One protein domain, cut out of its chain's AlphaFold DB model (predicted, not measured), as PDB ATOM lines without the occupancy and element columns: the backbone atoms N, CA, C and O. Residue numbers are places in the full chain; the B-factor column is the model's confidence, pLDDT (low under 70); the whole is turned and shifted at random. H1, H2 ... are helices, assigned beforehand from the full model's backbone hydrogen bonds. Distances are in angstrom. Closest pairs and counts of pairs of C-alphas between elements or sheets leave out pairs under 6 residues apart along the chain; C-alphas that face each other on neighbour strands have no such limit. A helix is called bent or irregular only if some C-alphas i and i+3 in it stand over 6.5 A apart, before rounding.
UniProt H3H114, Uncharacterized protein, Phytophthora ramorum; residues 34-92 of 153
ATOM      1  N   PHE A  34     -19.458  22.371  26.170       91.31
ATOM      2  CA  PHE A  34     -19.712  22.043  27.566       91.31
ATOM      3  C   PHE A  34     -19.771  23.323  28.418       91.31
ATOM      4  O   PHE A  34     -18.928  24.207  28.236       91.31
ATOM      5  N   PRO A  35     -20.742  23.457  29.338       94.12
ATOM      6  CA  PRO A  35     -20.850  24.601  30.236       94.12
ATOM      7  C   PRO A  35     -19.601  24.783  31.105       94.12
ATOM      8  O   PRO A  35     -19.198  23.891  31.855       94.12
ATOM      9  N   ARG A  36     -18.987  25.968  31.022       93.50
ATOM     10  CA  ARG A  36     -17.717  26.270  31.700       93.50
ATOM     11  C   ARG A  36     -17.792  26.083  33.217       93.50
ATOM     12  O   ARG A  36     -16.881  25.498  33.791       93.50
ATOM     13  N   LEU A  37     -18.878  26.539  33.845       95.19
ATOM     14  CA  LEU A  37     -19.065  26.441  35.295       95.19
ATOM     15  C   LEU A  37     -19.036  24.979  35.765       95.19
ATOM     16  O   LEU A  37     -18.340  24.636  36.716       95.19
ATOM     17  N   GLN A  38     -19.759  24.102  35.071       95.25
ATOM     18  CA  GLN A  38     -19.817  22.679  35.380       95.25
ATOM     19  C   GLN A  38     -18.479  21.992  35.077       95.25
ATOM     20  O   GLN A  38     -18.060  21.127  35.841       95.25
ATOM     21  N   PHE A  39     -17.770  22.397  34.018       94.88
ATOM     22  CA  PHE A  39     -16.425  21.887  33.734       94.88
ATOM     23  C   PHE A  39     -15.441  22.219  34.863       94.88
ATOM     24  O   PHE A  39     -14.788  21.326  35.402       94.88
ATOM     25  N   GLU A  40     -15.370  23.491  35.263       96.69
ATOM     26  CA  GLU A  40     -14.500  23.952  36.350       96.69
ATOM     27  C   GLU A  40     -14.866  23.277  37.682       96.69
ATOM     28  O   GLU A  40     -13.976  22.872  38.433       96.69
ATOM     29  N   HIS A  41     -16.161  23.065  37.939       95.81
ATOM     30  CA  HIS A  41     -16.626  22.302  39.095       95.81
ATOM     31  C   HIS A  41     -16.104  20.855  39.078       95.81
ATOM     32  O   HIS A  41     -15.546  20.399  40.075       95.81
ATOM     33  N   GLY A  42     -16.198  20.149  37.946       95.56
ATOM     34  CA  GLY A  42     -15.649  18.795  37.801       95.56
ATOM     35  C   GLY A  42     -14.133  18.733  38.031       95.56
ATOM     36  O   GLY A  42     -13.643  17.842  38.727       95.56
ATOM     37  N   VAL A  43     -13.384  19.720  37.524       96.00
ATOM     38  CA  VAL A  43     -11.934  19.838  37.763       96.00
ATOM     39  C   VAL A  43     -11.634  20.025  39.254       96.00
ATOM     40  O   VAL A  43     -10.748  19.356  39.789       96.00
ATOM     41  N   ALA A  44     -12.391  20.881  39.945       97.56
ATOM     42  CA  ALA A  44     -12.222  21.125  41.377       97.56
ATOM     43  C   ALA A  44     -12.538  19.887  42.242       97.56
ATOM     44  O   ALA A  44     -11.923  19.695  43.294       97.56
ATOM     45  N   LEU A  45     -13.455  19.022  41.794       97.00
ATOM     46  CA  LEU A  45     -13.818  17.780  42.484       97.00
ATOM     47  C   LEU A  45     -12.733  16.695  42.402       97.00
ATOM     48  O   LEU A  45     -12.620  15.880  43.318       97.00
ATOM     49  N   SER A  46     -11.910  16.680  41.349       94.19
ATOM     50  CA  SER A  46     -10.906  15.630  41.109       94.19
ATOM     51  C   SER A  46      -9.992  15.331  42.318       94.19
ATOM     52  O   SER A  46      -9.980  14.186  42.784       94.19
ATOM     53  N   PRO A  47      -9.286  16.311  42.926       96.50
ATOM     54  CA  PRO A  47      -8.437  16.039  44.088       96.50
ATOM     55  C   PRO A  47      -9.228  15.666  45.353       96.50
ATOM     56  O   PRO A  47      -8.669  15.066  46.272       96.50
ATOM     57  N   ILE A  48     -10.514  16.022  45.434       97.75
ATOM     58  CA  ILE A  48     -11.383  15.661  46.560       97.75
ATOM     59  C   ILE A  48     -11.704  14.168  46.492       97.75
ATOM     60  O   ILE A  48     -11.474  13.462  47.473       97.75
ATOM     61  N   TYR A  49     -12.136  13.678  45.325       97.31
ATOM     62  CA  TYR A  49     -12.355  12.248  45.106       97.31
ATOM     63  C   TYR A  49     -11.066  11.443  45.242       97.31
ATOM     64  O   TYR A  49     -11.090  10.386  45.861       97.31
ATOM     65  N   GLY A  50      -9.925  11.960  44.771       96.81
ATOM     66  CA  GLY A  50      -8.636  11.293  44.973       96.81
ATOM     67  C   GLY A  50      -8.312  11.060  46.452       96.81
ATOM     68  O   GLY A  50      -7.942   9.956  46.841       96.81
ATOM     69  N   ARG A  51      -8.534  12.063  47.312       97.62
ATOM     70  CA  ARG A  51      -8.361  11.906  48.768       97.62
ATOM     71  C   ARG A  51      -9.413  11.005  49.409       97.62
ATOM     72  O   ARG A  51      -9.108  10.339  50.392       97.62
ATOM     73  N   LEU A  52     -10.649  11.033  48.915       97.06
ATOM     74  CA  LEU A  52     -11.708  10.144  49.393       97.06
ATOM     75  C   LEU A  52     -11.330   8.684  49.130       97.06
ATOM     76  O   LEU A  52     -11.336   7.890  50.064       97.06
ATOM     77  N   VAL A  53     -10.939   8.365  47.892       97.12
ATOM     78  CA  VAL A  53     -10.500   7.022  47.490       97.12
ATOM     79  C   VAL A  53      -9.288   6.581  48.300       97.12
ATOM     80  O   VAL A  53      -9.311   5.477  48.829       97.12
ATOM     81  N   ASP A  54      -8.272   7.435  48.469       96.19
ATOM     82  CA  ASP A  54      -7.096   7.098  49.286       96.19
ATOM     83  C   ASP A  54      -7.493   6.716  50.722       96.19
ATOM     84  O   ASP A  54      -7.102   5.653  51.202       96.19
ATOM     85  N   ARG A  55      -8.337   7.513  51.388       96.12
ATOM     86  CA  ARG A  55      -8.778   7.216  52.763       96.12
ATOM     87  C   ARG A  55      -9.620   5.953  52.852       96.12
ATOM     88  O   ARG A  55      -9.363   5.128  53.719       96.12
ATOM     89  N   VAL A  56     -10.586   5.799  51.950       95.75
ATOM     90  CA  VAL A  56     -11.448   4.613  51.893       95.75
ATOM     91  C   VAL A  56     -10.617   3.358  51.627       95.75
ATOM     92  O   VAL A  56     -10.798   2.359  52.308       95.75
ATOM     93  N   SER A  57      -9.653   3.416  50.703       94.56
ATOM     94  CA  SER A  57      -8.800   2.272  50.346       94.56
ATOM     95  C   SER A  57      -7.926   1.760  51.493       94.56
ATOM     96  O   SER A  57      -7.532   0.597  51.493       94.56
ATOM     97  N   ARG A  58      -7.629   2.617  52.476       93.38
ATOM     98  CA  ARG A  58      -6.839   2.273  53.665       93.38
ATOM     99  C   ARG A  58      -7.683   1.692  54.794       93.38
ATOM    100  O   ARG A  58      -7.129   1.025  55.664       93.38
ATOM    101  N   ASP A  59      -8.992   1.931  54.789       95.62
ATOM    102  CA  ASP A  59      -9.922   1.350  55.756       95.62
ATOM    103  C   ASP A  59     -10.407  -0.017  55.258       95.62
ATOM    104  O   ASP A  59     -11.514  -0.190  54.744       95.62
ATOM    105  N   VAL A  60      -9.503  -0.996  55.341       93.81
ATOM    106  CA  VAL A  60      -9.725  -2.334  54.781       93.81
ATOM    107  C   VAL A  60     -10.865  -3.060  55.492       93.81
ATOM    108  O   VAL A  60     -11.661  -3.722  54.835       93.81
ATOM    109  N   GLU A  61     -10.994  -2.900  56.808       94.38
ATOM    110  CA  GLU A  61     -12.077  -3.537  57.561       94.38
ATOM    111  C   GLU A  61     -13.442  -2.995  57.121       94.38
ATOM    112  O   GLU A  61     -14.345  -3.768  56.786       94.38
ATOM    113  N   TRP A  62     -13.571  -1.666  57.019       95.38
ATOM    114  CA  TRP A  62     -14.787  -1.042  56.509       95.38
ATOM    115  C   TRP A  62     -15.098  -1.502  55.083       95.38
ATOM    116  O   TRP A  62     -16.220  -1.938  54.815       95.38
ATOM    117  N   LEU A  63     -14.105  -1.491  54.186       93.88
ATOM    118  CA  LEU A  63     -14.280  -1.928  52.801       93.88
ATOM    119  C   LEU A  63     -14.787  -3.364  52.706       93.88
ATOM    120  O   LEU A  63     -15.742  -3.622  51.976       93.88
ATOM    121  N   HIS A  64     -14.185  -4.287  53.458       94.38
ATOM    122  CA  HIS A  64     -14.618  -5.681  53.480       94.38
ATOM    123  C   HIS A  64     -16.060  -5.800  53.981       94.38
ATOM    124  O   HIS A  64     -16.842  -6.530  53.374       94.38
ATOM    125  N   SER A  65     -16.438  -5.044  55.019       94.69
ATOM    126  CA  SER A  65     -17.812  -5.040  55.532       94.69
ATOM    127  C   SER A  65     -18.841  -4.593  54.483       94.69
ATOM    128  O   SER A  65     -19.921  -5.174  54.397       94.69
ATOM    129  N   CYS A  66     -18.495  -3.618  53.635       93.81
ATOM    130  CA  CYS A  66     -19.413  -3.058  52.640       93.81
ATOM    131  C   CYS A  66     -19.742  -4.022  51.498       93.81
ATOM    132  O   CYS A  66     -20.821  -3.928  50.917       93.81
ATOM    133  N   VAL A  67     -18.823  -4.929  51.157       92.12
ATOM    134  CA  VAL A  67     -18.977  -5.850  50.017       92.12
ATOM    135  C   VAL A  67     -19.174  -7.306  50.438       92.12
ATOM    136  O   VAL A  67     -19.288  -8.182  49.585       92.12
ATOM    137  N   GLN A  68     -19.243  -7.583  51.743       90.06
ATOM    138  CA  GLN A  68     -19.338  -8.942  52.278       90.06
ATOM    139  C   GLN A  68     -20.564  -9.705  51.750       90.06
ATOM    140  O   GLN A  68     -20.453 -10.895  51.466       90.06
ATOM    141  N   SER A  69     -21.702  -9.030  51.563       91.75
ATOM    142  CA  SER A  69     -22.926  -9.637  51.013       91.75
ATOM    143  C   SER A  69     -22.795 -10.058  49.546       91.75
ATOM    144  O   SER A  69     -23.518 -10.938  49.096       91.75
ATOM    145  N   VAL A  70     -21.867  -9.459  48.793       90.75
ATOM    146  CA  VAL A  70     -21.652  -9.755  47.366       90.75
ATOM    147  C   VAL A  70     -20.848 -11.043  47.179       90.75
ATOM    148  O   VAL A  70     -20.966 -11.715  46.158       90.75
ATOM    149  N   VAL A  71     -20.043 -11.420  48.175       90.25
ATOM    150  CA  VAL A  71     -19.138 -12.579  48.111       90.25
ATOM    151  C   VAL A  71     -19.885 -13.902  47.947       90.25
ATOM    152  O   VAL A  71     -19.341 -14.830  47.351       90.25
ATOM    153  N   GLU A  72     -21.109 -13.994  48.470       86.44
ATOM    154  CA  GLU A  72     -21.936 -15.204  48.370       86.44
ATOM    155  C   GLU A  72     -22.312 -15.514  46.914       86.44
ATOM    156  O   GLU A  72     -22.358 -16.678  46.521       86.44
ATOM    157  N   GLU A  73     -22.466 -14.472  46.094       92.62
ATOM    158  CA  GLU A  73     -22.967 -14.569  44.722       92.62
ATOM    159  C   GLU A  73     -21.877 -14.339  43.656       92.62
ATOM    160  O   GLU A  73     -22.016 -14.798  42.521       92.62
ATOM    161  N   ASP A  74     -20.764 -13.673  43.996       95.75
ATOM    162  CA  ASP A  74     -19.663 -13.395  43.067       95.75
ATOM    163  C   ASP A  74     -18.310 -13.953  43.535       95.75
ATOM    164  O   ASP A  74     -17.597 -13.394  44.378       95.75
ATOM    165  N   LYS A  75     -17.891 -15.036  42.870       95.12
ATOM    166  CA  LYS A  75     -16.596 -15.690  43.098       95.12
ATOM    167  C   LYS A  75     -15.410 -14.783  42.778       95.12
ATOM    168  O   LYS A  75     -14.354 -14.945  43.393       95.12
ATOM    169  N   PHE A  76     -15.549 -13.865  41.822       95.69
ATOM    170  CA  PHE A  76     -14.473 -12.949  41.460       95.69
ATOM    171  C   PHE A  76     -14.196 -11.971  42.605       95.69
ATOM    172  O   PHE A  76     -13.074 -11.930  43.116       95.69
ATOM    173  N   THR A  77     -15.225 -11.267  43.085       95.00
ATOM    174  CA  THR A  77     -15.120 -10.384  44.255       95.00
ATOM    175  C   THR A  77     -14.665 -11.147  45.499       95.00
ATOM    176  O   THR A  77     -13.764 -10.688  46.205       95.00
ATOM    177  N   GLY A  78     -15.189 -12.356  45.732       95.31
ATOM    178  CA  GLY A  78     -14.750 -13.213  46.837       95.31
ATOM    179  C   GLY A  78     -13.247 -13.501  46.820       95.31
ATOM    180  O   GLY A  78     -12.573 -13.399  47.850       95.31
ATOM    181  N   ARG A  79     -12.681 -13.786  45.639       96.75
ATOM    182  CA  ARG A  79     -11.237 -14.003  45.489       96.75
ATOM    183  C   ARG A  79     -10.424 -12.734  45.758       96.75
ATOM    184  O   ARG A  79      -9.361 -12.835  46.368       96.75
ATOM    185  N   LEU A  80     -10.902 -11.559  45.346       96.00
ATOM    186  CA  LEU A  80     -10.227 -10.284  45.624       96.00
ATOM    187  C   LEU A  80     -10.144  -9.997  47.128       96.00
ATOM    188  O   LEU A  80      -9.074  -9.645  47.625       96.00
ATOM    189  N   LEU A  81     -11.232 -10.215  47.873       95.00
ATOM    190  CA  LEU A  81     -11.224 -10.031  49.327       95.00
ATOM    191  C   LEU A  81     -10.323 -11.043  50.036       95.00
ATOM    192  O   LEU A  81      -9.647 -10.691  50.999       95.00
ATOM    193  N   GLN A  82     -10.270 -12.285  49.555       95.19
ATOM    194  CA  GLN A  82      -9.344 -13.277  50.100       95.19
ATOM    195  C   GLN A  82      -7.884 -12.820  49.957       95.19
ATOM    196  O   GLN A  82      -7.126 -12.900  50.920       95.19
ATOM    197  N   LEU A  83      -7.504 -12.315  48.778       96.12
ATOM    198  CA  LEU A  83      -6.158 -11.791  48.531       96.12
ATOM    199  C   LEU A  83      -5.855 -10.569  49.404       96.12
ATOM    200  O   LEU A  83      -4.768 -10.479  49.966       96.12
ATOM    201  N   SER A  84      -6.822  -9.662  49.561       95.25
ATOM    202  CA  SER A  84      -6.697  -8.502  50.450       95.25
ATOM    203  C   SER A  84      -6.408  -8.923  51.899       95.25
ATOM    204  O   SER A  84      -5.451  -8.433  52.491       95.25
ATOM    205  N   ARG A  85      -7.155  -9.898  52.451       94.94
ATOM    206  CA  ARG A  85      -6.907 -10.435  53.808       94.94
ATOM    207  C   ARG A  85      -5.518 -11.049  53.935       94.94
ATOM    208  O   ARG A  85      -4.802 -10.723  54.870       94.94
ATOM    209  N   GLN A  86      -5.119 -11.868  52.964       96.56
ATOM    210  CA  GLN A  86      -3.805 -12.507  52.976       96.56
ATOM    211  C   GLN A  86      -2.666 -11.475  53.038       96.56
ATOM    212  O   GLN A  86      -1.750 -11.619  53.841       96.56
ATOM    213  N   VAL A  87      -2.743 -10.403  52.242       95.38
ATOM    214  CA  VAL A  87      -1.741  -9.323  52.261       95.38
ATOM    215  C   VAL A  87      -1.708  -8.596  53.612       95.38
ATOM    216  O   VAL A  87      -0.638  -8.171  54.050       95.38
ATOM    217  N   GLN A  88      -2.853  -8.456  54.282       94.06
ATOM    218  CA  GLN A  88      -2.919  -7.856  55.616       94.06
ATOM    219  C   GLN A  88      -2.307  -8.766  56.689       94.06
ATOM    220  O   GLN A  88      -1.539  -8.275  57.515       94.06
ATOM    221  N   ASP A  89      -2.585 -10.071  56.639       95.75
ATOM    222  CA  ASP A  89      -2.056 -11.068  57.580       95.75
ATOM    223  C   ASP A  89      -0.530 -11.228  57.451       95.75
ATOM    224  O   ASP A  89       0.180 -11.336  58.451       95.75
ATOM    225  N   GLU A  90      -0.008 -11.197  56.220       96.06
ATOM    226  CA  GLU A  90       1.436 -11.213  55.933       96.06
ATOM    227  C   GLU A  90       2.126  -9.878  56.279       96.06
ATOM    228  O   GLU A  90       3.351  -9.811  56.424       96.06
ATOM    229  N   GLY A  91       1.340  -8.812  56.435       94.81
ATOM    230  CA  GLY A  91       1.799  -7.452  56.672       94.81
ATOM    231  C   GLY A  91       2.194  -6.726  55.383       94.81
ATOM    232  O   GLY A  91       3.035  -7.177  54.601       94.81
ATOM    233  N   VAL A  92       1.635  -5.528  55.190       93.25
ATOM    234  CA  VAL A  92       1.883  -4.700  54.000       93.25
ATOM    235  C   VAL A  92       3.341  -4.241  53.921       93.25
ATOM    236  O   VAL A  92       3.790  -3.382  54.683       93.25
TER     237      VAL A  92
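This is residues 34 to 92 of the 153 residues of an uncharacterized protein of Phytophthora ramorum (UniProt H3H114). A long helix, H1, sticks out as an arm with residues 34 to 59, and beyond residue 59 the backbone turns into a helical hairpin of H2 and H3, with H2 set crosswise to the near arm of H1, H1b. The 59 printed residues have three named helices in the order H1, H2, H3, all helix in class. The whole is extended, with a radius of gyration of the C-alphas of 16.6 A and spans of 46 by 28 by 15 A.

H1, residues 36 to 58, was assigned as one helix by its hydrogen bonds but is bent: C-alphas 44 and 47 are 6.9 A apart. Its arms, H1a, residues 36 to 44, and H1b, residues 47 to 58, stand at a shallow tilt of 33 degrees, only just short of steep. H2, residues 60 to 70, is close to H1b but not clearly touching, about perpendicular at 84 degrees; the closest C-alphas, of Val 56 and Leu 63, are 7.2 A apart. H2 is irregular, with C-alphas 66 and 69 7.6 A apart. H3, residues 75 to 90, only just touches H2, with 3 pairs of C-alphas within 8 A, through its residues 77 to 81 alone; the closest, of His 64 and Leu 81, are 6.9 A apart. This hairpin runs opposite ways at a shallow tilt of 23 degrees. H1b and H3 are apart. Every O i to N i+4 pair is within hydrogen-bond range in H1a, H1b and H3, and 5 of 7 are in H2.

H1a spans 12.3 A from C-alpha 36 at (-17.717, 26.270, 31.700), and H1b 16.8 A. H2 spans 15.9 A, and H3 22.6 A to C-alpha 90 at (1.436, -11.213, 55.933).

The C-alphas farthest apart, of Pro 35 and Glu 90, are 49.4 A apart. Both links are tight, the printed part has no cut, and no printed residue is under 70 in pLDDT.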